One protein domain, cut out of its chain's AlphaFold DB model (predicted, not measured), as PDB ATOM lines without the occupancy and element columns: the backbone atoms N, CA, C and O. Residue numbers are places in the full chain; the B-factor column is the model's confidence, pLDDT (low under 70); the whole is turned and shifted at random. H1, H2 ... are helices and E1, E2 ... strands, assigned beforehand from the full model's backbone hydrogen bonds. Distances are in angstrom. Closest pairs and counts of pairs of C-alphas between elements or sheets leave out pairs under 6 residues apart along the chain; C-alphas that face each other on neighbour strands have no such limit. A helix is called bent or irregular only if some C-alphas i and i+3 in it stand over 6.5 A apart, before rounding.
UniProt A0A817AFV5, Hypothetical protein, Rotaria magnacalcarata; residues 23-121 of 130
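Overview. This is residues 23 to 121 of the 130 residues of the protein "Hypothetical protein" of Rotaria magnacalcarata (UniProt A0A817AFV5). A small sheet of three strands has the helix H1 and the long helix H3 over one face, while H2 lies beyond one end of the sheet and the short H4 sits off it. The 99 printed residues include four named helices and three named strands, in the order E1 H1 E2 H2 H3 E3 H4. The class is mixed; the sheet, ordered E1 E2 E3, is parallel. The whole is elongated, 47 by 27 by 21 A, and only just compact, close to loose, with a radius of gyration of the C-alphas of 14.9 A.

Arrangement. E1, residues 23 to 27, is the parallel neighbour of E2, residues 47 to 53; N 24 and O 49 are within hydrogen-bond range at 2.9 A. E2 is also parallel to E3, residues 104 to 108, with N 108 and O 52 at 2.6 A. H1, residues 32 to 43, and H3, residues 72 to 92, are on the same face, making two layers, helices over a sheet. H1 runs along the strands, at a height over the sheet of 10.0 A; H3 runs slantwise to them, at 9.4 A. E1, H1, E2 form a strand-helix-strand unit, parallel strands joined through a helix, with a right-handed crossover; E2, H3, E3 with H2, residues 57 to 65, form another, also right-handed. H1 touches H3, closest at the C-alphas of Ile 35 and Ala 90, 5.5 A. H2 touches H3, closest at the C-alphas of Pro 59 and Glu 72, 5.9 A. H4, residues 113 to 117, touches no helix. Every O i to N i+4 pair is within range in H1, H2 and H3; in H4 0 of 1 is, with 1 of 2 O i to N i+3 pairs.

Along the chain. E1 begins at C-alpha 23 (-5.663, 38.437, 34.033). E2 is 19.5 A long, H1 17.0 A and H3 30.3 A. H4 ends at C-alpha 117 (0.990, 20.365, 28.458) and is irregular, with C-alphas 113 and 116 7.7 A apart.

Size, cuts and confidence. The printed part has no cut. The link from H3 to E3 is long, and residues 64 to 69 stand free. pLDDT is under 70 at residues 93 to 101 and 110 to 121.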
ATOM      1  N   PHE A  23      -5.785  39.714  33.337       87.00
ATOM      2  CA  PHE A  23      -5.663  38.437  34.033       87.00
ATOM      3  C   PHE A  23      -6.415  38.503  35.360       87.00
ATOM      4  O   PHE A  23      -6.104  39.337  36.207       87.00
ATOM      5  N   ILE A  24      -7.366  37.597  35.556       87.19
ATOM      6  CA  ILE A  24      -7.985  37.353  36.859       87.19
ATOM      7  C   ILE A  24      -7.314  36.116  37.439       87.19
ATOM      8  O   ILE A  24      -7.443  35.027  36.883       87.19
ATOM      9  N   VAL A  25      -6.559  36.292  38.520       87.50
ATOM     10  CA  VAL A  25      -5.790  35.217  39.148       87.50
ATOM     11  C   VAL A  25      -6.462  34.830  40.456       87.50
ATOM     12  O   VAL A  25      -6.504  35.640  41.376       87.50
ATOM     13  N   SER A  26      -6.933  33.590  40.559       86.56
ATOM     14  CA  SER A  26      -7.597  33.084  41.766       86.56
ATOM     15  C   SER A  26      -6.915  31.819  42.288       86.56
ATOM     16  O   SER A  26      -6.518  30.931  41.524       86.56
ATOM     17  N   ALA A  27      -6.766  31.730  43.608       82.88
ATOM     18  CA  ALA A  27      -6.213  30.589  44.336       82.88
ATOM     19  C   ALA A  27      -7.285  30.038  45.292       82.88
ATOM     20  O   ALA A  27      -7.950  30.797  45.977       82.88
ATOM     21  N   GLY A  28      -7.469  28.720  45.369       78.56
ATOM     22  CA  GLY A  28      -8.635  28.139  46.064       78.56
ATOM     23  C   GLY A  28     -10.021  28.395  45.420       78.56
ATOM     24  O   GLY A  28     -10.206  28.382  44.210       78.56
ATOM     25  N   ARG A  29     -11.058  28.561  46.228       76.62
ATOM     26  CA  ARG A  29     -12.429  28.661  45.706       76.62
ATOM     27  C   ARG A  29     -12.669  30.002  45.011       76.62
ATOM     28  O   ARG A  29     -11.995  30.976  45.322       76.62
ATOM     29  N   PHE A  30     -13.643  30.027  44.106       81.25
ATOM     30  CA  PHE A  30     -14.139  31.265  43.513       81.25
ATOM     31  C   PHE A  30     -14.764  32.124  44.617       81.25
ATOM     32  O   PHE A  30     -15.624  31.646  45.360       81.25
ATOM     33  N   THR A  31     -14.284  33.354  44.760       84.62
ATOM     34  CA  THR A  31     -14.734  34.288  45.800       84.62
ATOM     35  C   THR A  31     -15.759  35.284  45.251       84.62
ATOM     36  O   THR A  31     -15.918  35.422  44.036       84.62
ATOM     37  N   GLU A  32     -16.478  35.992  46.128       83.62
ATOM     38  CA  GLU A  32     -17.399  37.053  45.690       83.62
ATOM     39  C   GLU A  32     -16.643  38.190  44.988       83.62
ATOM     40  O   GLU A  32     -17.138  38.776  44.021       83.62
ATOM     41  N   GLU A  33     -15.408  38.442  45.417       83.62
ATOM     42  CA  GLU A  33     -14.479  39.389  44.815       83.62
ATOM     43  C   GLU A  33     -14.099  38.975  43.387       83.62
ATOM     44  O   GLU A  33     -14.137  39.808  42.478       83.62
ATOM     45  N   ASP A  34     -13.813  37.686  43.158       85.00
ATOM     46  CA  ASP A  34     -13.553  37.150  41.817       85.00
ATOM     47  C   ASP A  34     -14.774  37.352  40.903       85.00
ATOM     48  O   ASP A  34     -14.640  37.812  39.766       85.00
ATOM     49  N   ILE A  35     -15.983  37.063  41.404       85.06
ATOM     50  CA  ILE A  35     -17.240  37.259  40.659       85.06
ATOM     51  C   ILE A  35     -17.430  38.733  40.304       85.06
ATOM     52  O   ILE A  35     -17.823  39.062  39.179       85.06
ATOM     53  N   TRP A  36     -17.172  39.632  41.252       84.44
ATOM     54  CA  TRP A  36     -17.282  41.064  41.021       84.44
ATOM     55  C   TRP A  36     -16.281  41.537  39.957       84.44
ATOM     56  O   TRP A  36     -16.696  42.201  39.003       84.44
ATOM     57  N   LEU A  37     -15.010  41.128  40.044       86.12
ATOM     58  CA  LEU A  37     -13.975  41.456  39.055       86.12
ATOM     59  C   LEU A  37     -14.336  40.954  37.655       86.12
ATOM     60  O   LEU A  37     -14.239  41.713  36.690       86.12
ATOM     61  N   VAL A  38     -14.804  39.707  37.548       86.12
ATOM     62  CA  VAL A  38     -15.272  39.109  36.288       86.12
ATOM     63  C   VAL A  38     -16.343  39.986  35.646       86.12
ATOM     64  O   VAL A  38     -16.205  40.370  34.486       86.12
ATOM     65  N   LYS A  39     -17.376  40.378  36.402       83.94
ATOM     66  CA  LYS A  39     -18.468  41.220  35.884       83.94
ATOM     67  C   LYS A  39     -17.972  42.580  35.398       83.94
ATOM     68  O   LYS A  39     -18.384  43.036  34.331       83.94
ATOM     69  N   GLN A  40     -17.087  43.217  36.163       81.75
ATOM     70  CA  GLN A  40     -16.527  44.516  35.801       81.75
ATOM     71  C   GLN A  40     -15.678  44.427  34.529       81.75
ATOM     72  O   GLN A  40     -15.893  45.193  33.593       81.75
ATOM     73  N   ILE A  41     -14.769  43.457  34.443       83.06
ATOM     74  CA  ILE A  41     -13.882  43.288  33.287       83.06
ATOM     75  C   ILE A  41     -14.663  42.908  32.026       83.06
ATOM     76  O   ILE A  41     -14.369  43.428  30.950       83.06
ATOM     77  N   THR A  42     -15.690  42.060  32.132       83.00
ATOM     78  CA  THR A  42     -16.514  41.708  30.967       83.00
ATOM     79  C   THR A  42     -17.249  42.914  30.393       83.00
ATOM     80  O   THR A  42     -17.383  43.010  29.175       83.00
ATOM     81  N   SER A  43     -17.650  43.879  31.227       78.88
ATOM     82  CA  SER A  43     -18.280  45.114  30.739       78.88
ATOM     83  C   SER A  43     -17.346  45.993  29.895       78.88
ATOM     84  O   SER A  43     -17.822  46.801  29.102       78.88
ATOM     85  N   LEU A  44     -16.025  45.807  30.014       80.06
ATOM     86  CA  LEU A  44     -15.022  46.539  29.235       80.06
ATOM     87  C   LEU A  44     -14.804  45.949  27.830       80.06
ATOM     88  O   LEU A  44     -14.108  46.567  27.030       80.06
ATOM     89  N   ASN A  45     -15.380  44.777  27.528       79.38
ATOM     90  CA  ASN A  45     -15.275  44.082  26.238       79.38
ATOM     91  C   ASN A  45     -13.825  43.921  25.727       79.38
ATOM     92  O   ASN A  45     -13.530  44.139  24.550       79.38
ATOM     93  N   LYS A  46     -12.903  43.577  26.635       82.44
ATOM     94  CA  LYS A  46     -11.480  43.348  26.336       82.44
ATOM     95  C   LYS A  46     -11.096  41.884  26.494       82.44
ATOM     96  O   LYS A  46     -11.753  41.142  27.229       82.44
ATOM     97  N   LYS A  47      -9.972  41.496  25.873       83.94
ATOM     98  CA  LYS A  47      -9.369  40.164  26.035       83.94
ATOM     99  C   LYS A  47      -9.175  39.880  27.528       83.94
ATOM    100  O   LYS A  47      -8.543  40.650  28.249       83.94
ATOM    101  N   ASN A  48      -9.753  38.785  27.999       86.44
ATOM    102  CA  ASN A  48      -9.746  38.439  29.409       86.44
ATOM    103  C   ASN A  48      -9.405  36.962  29.607       86.44
ATOM    104  O   ASN A  48      -9.787  36.078  28.834       86.44
ATOM    105  N   TYR A  49      -8.622  36.723  30.650       87.88
ATOM    106  CA  TYR A  49      -8.035  35.433  30.954       87.88
ATOM    107  C   TYR A  49      -8.276  35.129  32.426       87.88
ATOM    108  O   TYR A  49      -8.011  35.965  33.293       87.88
ATOM    109  N   PHE A  50      -8.759  33.926  32.709       88.56
ATOM    110  CA  PHE A  50      -8.925  33.446  34.073       88.56
ATOM    111  C   PHE A  50      -7.830  32.431  34.384       88.56
ATOM    112  O   PHE A  50      -7.693  31.420  33.696       88.56
ATOM    113  N   ILE A  51      -7.040  32.709  35.413       88.06
ATOM    114  CA  ILE A  51      -5.901  31.903  35.831       88.06
ATOM    115  C   ILE A  51      -6.194  31.353  37.221       88.06
ATOM    116  O   ILE A  51      -6.093  32.033  38.241       88.06
ATOM    117  N   ARG A  52      -6.517  30.069  37.263       87.75
ATOM    118  CA  ARG A  52      -6.642  29.299  38.490       87.75
ATOM    119  C   ARG A  52      -5.251  28.857  38.931       87.75
ATOM    120  O   ARG A  52      -4.579  28.191  38.163       87.75
ATOM    121  N   THR A  53      -4.811  29.179  40.140       86.38
ATOM    122  CA  THR A  53      -3.498  28.765  40.674       86.38
ATOM    123  C   THR A  53      -3.637  27.738  41.798       86.38
ATOM    124  O   THR A  53      -4.732  27.518  42.315       86.38
ATOM    125  N   LYS A  54      -2.511  27.127  42.199       84.62
ATOM    126  CA  LYS A  54      -2.420  26.118  43.273       84.62
ATOM    127  C   LYS A  54      -3.236  24.850  43.006       84.62
ATOM    128  O   LYS A  54      -3.679  24.187  43.939       84.62
ATOM    129  N   ILE A  55      -3.400  24.493  41.732       84.38
ATOM    130  CA  ILE A  55      -4.131  23.280  41.331       84.38
ATOM    131  C   ILE A  55      -3.390  21.984  41.677       84.38
ATOM    132  O   ILE A  55      -3.889  20.909  41.400       84.38
ATOM    133  N   ASP A  56      -2.194  22.061  42.265       81.62
ATOM    134  CA  ASP A  56      -1.494  20.911  42.835       81.62
ATOM    135  C   ASP A  56      -2.097  20.446  44.171       81.62
ATOM    136  O   ASP A  56      -1.812  19.327  44.601       81.62
ATOM    137  N   GLN A  57      -2.925  21.271  44.825       82.50
ATOM    138  CA  GLN A  57      -3.577  20.905  46.084       82.50
ATOM    139  C   GLN A  57      -4.691  19.876  45.881       82.50
ATOM    140  O   GLN A  57      -4.738  18.901  46.623       82.50
ATOM    141  N   ASP A  58      -5.549  20.044  44.874       83.25
ATOM    142  CA  ASP A  58      -6.694  19.148  44.670       83.25
ATOM    143  C   ASP A  58      -6.269  17.703  44.328       83.25
ATOM    144  O   ASP A  58      -6.750  16.775  44.985       83.25
ATOM    145  N   PRO A  59      -5.311  17.463  43.403       82.88
ATOM    146  CA  PRO A  59      -4.791  16.126  43.139       82.88
ATOM    147  C   PRO A  59      -4.080  15.525  44.348       82.88
ATOM    148  O   PRO A  59      -4.209  14.330  44.589       82.88
ATOM    149  N   ARG A  60      -3.343  16.332  45.121       83.19
ATOM    150  CA  ARG A  60      -2.655  15.849  46.324       83.19
ATOM    151  C   ARG A  60      -3.649  15.380  47.380       83.19
ATOM    152  O   ARG A  60      -3.531  14.255  47.838       83.19
ATOM    153  N   ASN A  61      -4.653  16.199  47.685       83.56
ATOM    154  CA  ASN A  61      -5.687  15.848  48.652       83.56
ATOM    155  C   ASN A  61      -6.462  14.605  48.194       83.56
ATOM    156  O   ASN A  61      -6.637  13.672  48.965       83.56
ATOM    157  N   SER A  62      -6.850  14.533  46.915       84.06
ATOM    158  CA  SER A  62      -7.526  13.343  46.386       84.06
ATOM    159  C   SER A  62      -6.653  12.092  46.444       84.06
ATOM    160  O   SER A  62      -7.190  11.007  46.640       84.06
ATOM    161  N   LYS A  63      -5.341  12.218  46.240       86.00
ATOM    162  CA  LYS A  63      -4.407  11.096  46.327       86.00
ATOM    163  C   LYS A  63      -4.244  10.601  47.763       86.00
ATOM    164  O   LYS A  63      -4.139   9.396  47.962       86.00
ATOM    165  N   ASP A  64      -4.226  11.517  48.728       85.38
ATOM    166  CA  ASP A  64      -4.091  11.194  50.149       85.38
ATOM    167  C   ASP A  64      -5.399  10.601  50.714       85.38
ATOM    168  O   ASP A  64      -5.358   9.605  51.434       85.38
ATOM    169  N   ASP A  65      -6.556  11.155  50.333       87.12
ATOM    170  CA  ASP A  65      -7.870  10.737  50.842       87.12
ATOM    171  C   ASP A  65      -8.448   9.513  50.100       87.12
ATOM    172  O   ASP A  65      -9.157   8.700  50.692       87.12
ATOM    173  N   HIS A  66      -8.188   9.391  48.790       87.50
ATOM    174  CA  HIS A  66      -8.792   8.383  47.904       87.50
ATOM    175  C   HIS A  66      -7.754   7.787  46.928       87.50
ATOM    176  O   HIS A  66      -7.896   7.910  45.704       87.50
ATOM    177  N   PRO A  67      -6.697   7.124  47.432       85.25
ATOM    178  CA  PRO A  67      -5.598   6.637  46.598       85.25
ATOM    179  C   PRO A  67      -6.046   5.642  45.515       85.25
ATOM    180  O   PRO A  67      -5.509   5.662  44.409       85.25
ATOM    181  N   ASP A  68      -7.059   4.819  45.798       88.25
ATOM    182  CA  ASP A  68      -7.515   3.741  44.907       88.25
ATOM    183  C   ASP A  68      -8.270   4.241  43.662       88.25
ATOM    184  O   ASP A  68      -8.364   3.537  42.655       88.25
ATOM    185  N   THR A  69      -8.816   5.458  43.709       86.12
ATOM    186  CA  THR A  69      -9.593   6.063  42.612       86.12
ATOM    187  C   THR A  69      -8.916   7.292  42.008       86.12
ATOM    188  O   THR A  69      -9.461   7.903  41.083       86.12
ATOM    189  N   TYR A  70      -7.717   7.637  42.483       86.94
ATOM    190  CA  TYR A  70      -6.974   8.815  42.055       86.94
ATOM    191  C   TYR A  70      -6.665   8.794  40.550       86.94
ATOM    192  O   TYR A  70      -5.984   7.904  40.035       86.94
ATOM    193  N   LYS A  71      -7.137   9.828  39.846       86.50
ATOM    194  CA  LYS A  71      -6.860  10.076  38.427       86.50
ATOM    195  C   LYS A  71      -6.655  11.569  38.201       86.50
ATOM    196  O   LYS A  71      -7.623  12.326  38.160       86.50
ATOM    197  N   GLU A  72      -5.397  11.981  38.048       83.31
ATOM    198  CA  GLU A  72      -5.008  13.394  37.923       83.31
ATOM    199  C   GLU A  72      -5.778  14.120  36.810       83.31
ATOM    200  O   GLU A  72      -6.369  15.164  37.069       83.31
ATOM    201  N   ASP A  73      -5.860  13.534  35.612       84.12
ATOM    202  CA  ASP A  73      -6.536  14.149  34.460       84.12
ATOM    203  C   ASP A  73      -8.022  14.433  34.721       84.12
ATOM    204  O   ASP A  73      -8.532  15.480  34.322       84.12
ATOM    205  N   ILE A  74      -8.711  13.537  35.439       87.25
ATOM    206  CA  ILE A  74     -10.126  13.716  35.796       87.25
ATOM    207  C   ILE A  74     -10.276  14.891  36.762       87.25
ATOM    208  O   ILE A  74     -11.165  15.721  36.589       87.25
ATOM    209  N   ILE A  75      -9.388  14.996  37.750       87.25
ATOM    210  CA  ILE A  75      -9.406  16.090  38.729       87.25
ATOM    211  C   ILE A  75      -9.137  17.427  38.029       87.25
ATOM    212  O   ILE A  75      -9.831  18.412  38.277       87.25
ATOM    213  N   LEU A  76      -8.162  17.472  37.117       85.94
ATOM    214  CA  LEU A  76      -7.859  18.674  36.338       85.94
ATOM    215  C   LEU A  76      -9.019  19.076  35.421       85.94
ATOM    216  O   LEU A  76      -9.332  20.263  35.313       85.94
ATOM    217  N   GLN A  77      -9.684  18.105  34.793       87.56
ATOM    218  CA  GLN A  77     -10.878  18.357  33.993       87.56
ATOM    219  C   GLN A  77     -12.012  18.931  34.853       87.56
ATOM    220  O   GLN A  77     -12.565  19.972  34.504       87.56
ATOM    221  N   GLN A  78     -12.293  18.329  36.009       88.88
ATOM    222  CA  GLN A  78     -13.304  18.824  36.948       88.88
ATOM    223  C   GLN A  78     -12.987  20.237  37.440       88.88
ATOM    224  O   GLN A  78     -13.871  21.084  37.522       88.88
ATOM    225  N   LEU A  79     -11.718  20.540  37.729       87.94
ATOM    226  CA  LEU A  79     -11.299  21.894  38.093       87.94
ATOM    227  C   LEU A  79     -11.582  22.903  36.981       87.94
ATOM    228  O   LEU A  79     -12.013  24.023  37.265       87.94
ATOM    229  N   ARG A  80     -11.346  22.519  35.723       88.50
ATOM    230  CA  ARG A  80     -11.648  23.364  34.566       88.50
ATOM    231  C   ARG A  80     -13.149  23.605  34.437       88.50
ATOM    232  O   ARG A  80     -13.552  24.760  34.344       88.50
ATOM    233  N   GLU A  81     -13.945  22.541  34.466       89.81
ATOM    234  CA  GLU A  81     -15.408  22.593  34.368       89.81
ATOM    235  C   GLU A  81     -16.006  23.447  35.494       89.81
ATOM    236  O   GLU A  81     -16.809  24.341  35.234       89.81
ATOM    237  N   ASN A  82     -15.510  23.286  36.723       89.25
ATOM    238  CA  ASN A  82     -15.895  24.123  37.857       89.25
ATOM    239  C   ASN A  82     -15.608  25.610  37.594       89.25
ATOM    240  O   ASN A  82     -16.461  26.455  37.853       89.25
ATOM    241  N   CYS A  83     -14.434  25.955  37.051       88.62
ATOM    242  CA  CYS A  83     -14.127  27.346  36.698       88.62
ATOM    243  C   CYS A  83     -15.061  27.875  35.600       88.62
ATOM    244  O   CYS A  83     -15.522  29.013  35.684       88.62
ATOM    245  N   GLU A  84     -15.342  27.067  34.574       88.81
ATOM    246  CA  GLU A  84     -16.262  27.428  33.491       88.81
ATOM    247  C   GLU A  84     -17.669  27.705  34.018       88.81
ATOM    248  O   GLU A  84     -18.295  28.686  33.616       88.81
ATOM    249  N   ASP A  85     -18.160  26.880  34.936       89.06
ATOM    250  CA  ASP A  85     -19.497  27.025  35.498       89.06
ATOM    251  C   ASP A  85     -19.612  28.225  36.439       89.06
ATOM    252  O   ASP A  85     -20.591  28.968  36.350       89.06
ATOM    253  N   GLU A  86     -18.603  28.489  37.271       88.00
ATOM    254  CA  GLU A  86     -18.563  29.701  38.099       88.00
ATOM    255  C   GLU A  86     -18.514  30.976  37.242       88.00
ATOM    256  O   GLU A  86     -19.272  31.921  37.477       88.00
ATOM    257  N   LEU A  87     -17.720  30.980  36.167       88.12
ATOM    258  CA  LEU A  87     -17.692  32.087  35.209       88.12
ATOM    259  C   LEU A  87     -19.039  32.256  34.496       88.12
ATOM    260  O   LEU A  87     -19.544  33.373  34.390       88.12
ATOM    261  N   LYS A  88     -19.679  31.169  34.046       87.00
ATOM    262  CA  LYS A  88     -21.023  31.239  33.447       87.00
ATOM    263  C   LYS A  88     -22.027  31.844  34.426       87.00
ATOM    264  O   LYS A  88     -22.750  32.761  34.038       87.00
ATOM    265  N   LYS A  89     -22.055  31.388  35.683       85.56
ATOM    266  CA  LYS A  89     -22.940  31.924  36.735       85.56
ATOM    267  C   LYS A  89     -22.688  33.412  36.983       85.56
ATOM    268  O   LYS A  89     -23.640  34.191  37.078       85.56
ATOM    269  N   ALA A  90     -21.422  33.831  37.028       84.12
ATOM    270  CA  ALA A  90     -21.054  35.235  37.174       84.12
ATOM    271  C   ALA A  90     -21.596  36.094  36.015       84.12
ATOM    272  O   ALA A  90     -22.057  37.216  36.244       84.12
ATOM    273  N   LEU A  91     -21.605  35.555  34.792       81.75
ATOM    274  CA  LEU A  91     -21.984  36.273  33.572       81.75
ATOM    275  C   LEU A  91     -23.478  36.225  33.218       81.75
ATOM    276  O   LEU A  91     -23.964  37.152  32.580       81.75
ATOM    277  N   ILE A  92     -24.222  35.186  33.614       74.44
ATOM    278  CA  ILE A  92     -25.666  35.040  33.318       74.44
ATOM    279  C   ILE A  92     -26.503  36.178  33.927       74.44
ATOM    280  O   ILE A  92     -27.528  36.554  33.369       74.44
ATOM    281  N   ASN A  93     -26.038  36.778  35.022       61.38
ATOM    282  CA  ASN A  93     -26.736  37.870  35.700       61.38
ATOM    283  C   ASN A  93     -26.574  39.244  35.020       61.38
ATOM    284  O   ASN A  93     -27.167  40.215  35.480       61.38
ATOM    285  N   ASN A  94     -25.775  39.348  33.950       56.50
ATOM    286  CA  ASN A  94     -25.673  40.565  33.151       56.50
ATOM    287  C   ASN A  94     -26.626  40.456  31.958       56.50
ATOM    288  O   ASN A  94     -26.311  39.862  30.929       56.50
ATOM    289  N   SER A  95     -27.816  41.024  32.108       49.56
ATOM    290  CA  SER A  95     -28.810  41.194  31.052       49.56
ATOM    291  C   SER A  95     -28.349  42.253  30.046       49.56
ATOM    292  O   SER A  95     -28.870  43.358  30.046       49.56
ATOM    293  N   CYS A  96     -27.338  41.949  29.225       48.47
ATOM    294  CA  CYS A  96     -27.123  42.594  27.925       48.47
ATOM    295  C   CYS A  96     -25.952  41.977  27.143       48.47
ATOM    296  O   CYS A  96     -24.852  41.816  27.665       48.47
ATOM    297  N   SER A  97     -26.202  41.811  25.843       47.72
ATOM    298  CA  SER A  97     -25.256  41.701  24.727       47.72
ATOM    299  C   SER A  97     -24.941  40.298  24.189       47.72
ATOM    300  O   SER A  97     -24.425  39.410  24.864       47.72
ATOM    301  N   GLU A  98     -25.236  40.153  22.898       50.53
ATOM    302  CA  GLU A  98     -25.191  38.955  22.052       50.53
ATOM    303  C   GLU A  98     -23.762  38.533  21.652       50.53
ATOM    304  O   GLU A  98     -23.573  37.599  20.881       50.53
ATOM    305  N   ASN A  99     -22.740  39.162  22.240       49.78
ATOM    306  CA  ASN A  99     -21.337  38.768  22.130       49.78
ATOM    307  C   ASN A  99     -20.781  38.430  23.518       49.78
ATOM    308  O   ASN A  99     -20.120  39.239  24.169       49.78
ATOM    309  N   LYS A 100     -21.050  37.207  23.987       57.28
ATOM    310  CA  LYS A 100     -20.404  36.644  25.180       57.28
ATOM    311  C   LYS A 100     -18.951  36.308  24.838       57.28
ATOM    312  O   LYS A 100     -18.651  35.197  24.407       57.28
ATOM    313  N   GLN A 101     -18.039  37.260  25.021       61.06
ATOM    314  CA  GLN A 101     -16.616  36.940  25.003       61.06
ATOM    315  C   GLN A 101     -16.319  35.983  26.166       61.06
ATOM    316  O   GLN A 101     -16.499  36.327  27.333       61.06
ATOM    317  N   ALA A 102     -15.916  34.758  25.834       72.00
ATOM    318  CA  ALA A 102     -15.574  33.745  26.820       72.00
ATOM    319  C   ALA A 102     -14.183  34.020  27.404       72.00
ATOM    320  O   ALA A 102     -13.233  34.290  26.664       72.00
ATOM    321  N   PHE A 103     -14.060  33.895  28.725       82.94
ATOM    322  CA  PHE A 103     -12.761  33.901  29.389       82.94
ATOM    323  C   PHE A 103     -11.935  32.720  28.896       82.94
ATOM    324  O   PHE A 103     -12.381  31.571  28.929       82.94
ATOM    325  N   LYS A 104     -10.694  32.987  28.491       86.75
ATOM    326  CA  LYS A 104      -9.716  31.919  28.282       86.75
ATOM    327  C   LYS A 104      -9.236  31.443  29.650       86.75
ATOM    328  O   LYS A 104      -8.599  32.195  30.385       86.75
ATOM    329  N   ILE A 105      -9.585  30.206  29.999       87.06
ATOM    330  CA  ILE A 105      -9.258  29.614  31.297       87.06
ATOM    331  C   ILE A 105      -7.951  28.856  31.208       87.06
ATOM    332  O   ILE A 105      -7.737  28.020  30.324       87.06
ATOM    333  N   PHE A 106      -7.136  29.080  32.218       86.31
ATOM    334  CA  PHE A 106      -5.970  28.292  32.485       86.31
ATOM    335  C   PHE A 106      -6.037  27.813  33.972       86.31
ATOM    336  O   PHE A 106      -6.399  28.570  34.866       86.31
ATOM    337  N   LEU A 107      -5.526  26.607  34.291       84.81
ATOM    338  CA  LEU A 107      -5.105  26.000  35.615       84.81
ATOM    339  C   LEU A 107      -3.557  25.834  36.027       84.81
ATOM    340  O   LEU A 107      -2.938  24.836  35.660       84.81
ATOM    341  N   ILE A 108      -2.874  26.766  36.737       81.38
ATOM    342  CA  ILE A 108      -1.420  26.747  37.087       81.38
ATOM    343  C   ILE A 108      -1.170  25.914  38.344       81.38
ATOM    344  O   ILE A 108      -1.651  26.257  39.428       81.38
ATOM    345  N   GLY A 109      -0.309  24.900  38.237       75.88
ATOM    346  CA  GLY A 109       0.224  24.142  39.374       75.88
ATOM    347  C   GLY A 109       1.748  24.119  39.369       75.88
ATOM    348  O   GLY A 109       2.360  23.847  38.341       75.88
ATOM    349  N   GLY A 110       2.374  24.393  40.518       68.50
ATOM    350  CA  GLY A 110       3.839  24.420  40.637       68.50
ATOM    351  C   GLY A 110       4.491  23.049  40.860       68.50
ATOM    352  O   GLY A 110       5.711  22.940  40.769       68.50
ATOM    353  N   LYS A 111       3.708  22.012  41.192       64.31
ATOM    354  CA  LYS A 111       4.207  20.705  41.666       64.31
ATOM    355  C   LYS A 111       3.548  19.491  40.992       64.31
ATOM    356  O   LYS A 111       3.461  18.436  41.613       64.31
ATOM    357  N   LEU A 112       3.081  19.623  39.749       59.34
ATOM    358  CA  LEU A 112       2.485  18.509  38.997       59.34
ATOM    359  C   LEU A 112       3.445  18.006  37.904       59.34
ATOM    360  O   LEU A 112       4.003  18.835  37.190       59.34
ATOM    361  N   PRO A 113       3.652  16.688  37.731       56.78
ATOM    362  CA  PRO A 113       4.514  16.145  36.672       56.78
ATOM    363  C   PRO A 113       3.981  16.396  35.248       56.78
ATOM    364  O   PRO A 113       4.770  16.596  34.325       56.78
ATOM    365  N   SER A 114       2.655  16.451  35.078       57.88
ATOM    366  CA  SER A 114       1.940  16.687  33.808       57.88
ATOM    367  C   SER A 114       1.955  18.154  33.330       57.88
ATOM    368  O   SER A 114       1.424  18.485  32.267       57.88
ATOM    369  N   TYR A 115       2.603  19.057  34.081       57.41
ATOM    370  CA  TYR A 115       2.530  20.517  33.909       57.41
ATOM    371  C   TYR A 115       2.936  21.052  32.526       57.41
ATOM    372  O   TYR A 115       2.576  22.178  32.166       57.41
ATOM    373  N   LYS A 116       3.704  20.281  31.745       54.34
ATOM    374  CA  LYS A 116       4.251  20.731  30.457       54.34
ATOM    375  C   LYS A 116       3.173  20.961  29.398       54.34
ATOM    376  O   LYS A 116       3.371  21.800  28.522       54.34
ATOM    377  N   GLU A 117       2.037  20.276  29.485       56.09
ATOM    378  CA  GLU A 117       0.990  20.365  28.458       56.09
ATOM    379  C   GLU A 117      -0.015  21.496  28.691       56.09
ATOM    380  O   GLU A 117      -0.704  21.923  27.755       56.09
ATOM    381  N   TRP A 118      -0.095  22.006  29.921       54.88
ATOM    382  CA  TRP A 118      -1.256  22.776  30.351       54.88
ATOM    383  C   TRP A 118      -1.037  24.283  30.412       54.88
ATOM    384  O   TRP A 118      -2.033  25.001  30.385       54.88
ATOM    385  N   TYR A 119       0.213  24.780  30.452       65.44
ATOM    386  CA  TYR A 119       0.411  26.114  31.021       65.44
ATOM    387  C   TYR A 119       1.226  27.172  30.306       65.44
ATOM    388  O   TYR A 119       0.728  27.831  29.397       65.44
ATOM    389  N   PHE A 120       2.437  27.435  30.777       63.19
ATOM    390  CA  PHE A 120       3.126  28.669  30.446       63.19
ATOM    391  C   PHE A 120       3.376  28.789  28.937       63.19
ATOM    392  O   PHE A 120       3.009  29.809  28.368       63.19
ATOM    393  N   PRO A 121       3.823  27.730  28.231       67.56
ATOM    394  CA  PRO A 121       4.040  27.822  26.790       67.56
ATOM    395  C   PRO A 121       2.758  28.079  25.980       67.56
ATOM    396  O   PRO A 121       2.800  28.812  24.995       67.56
TER     397      PRO A 121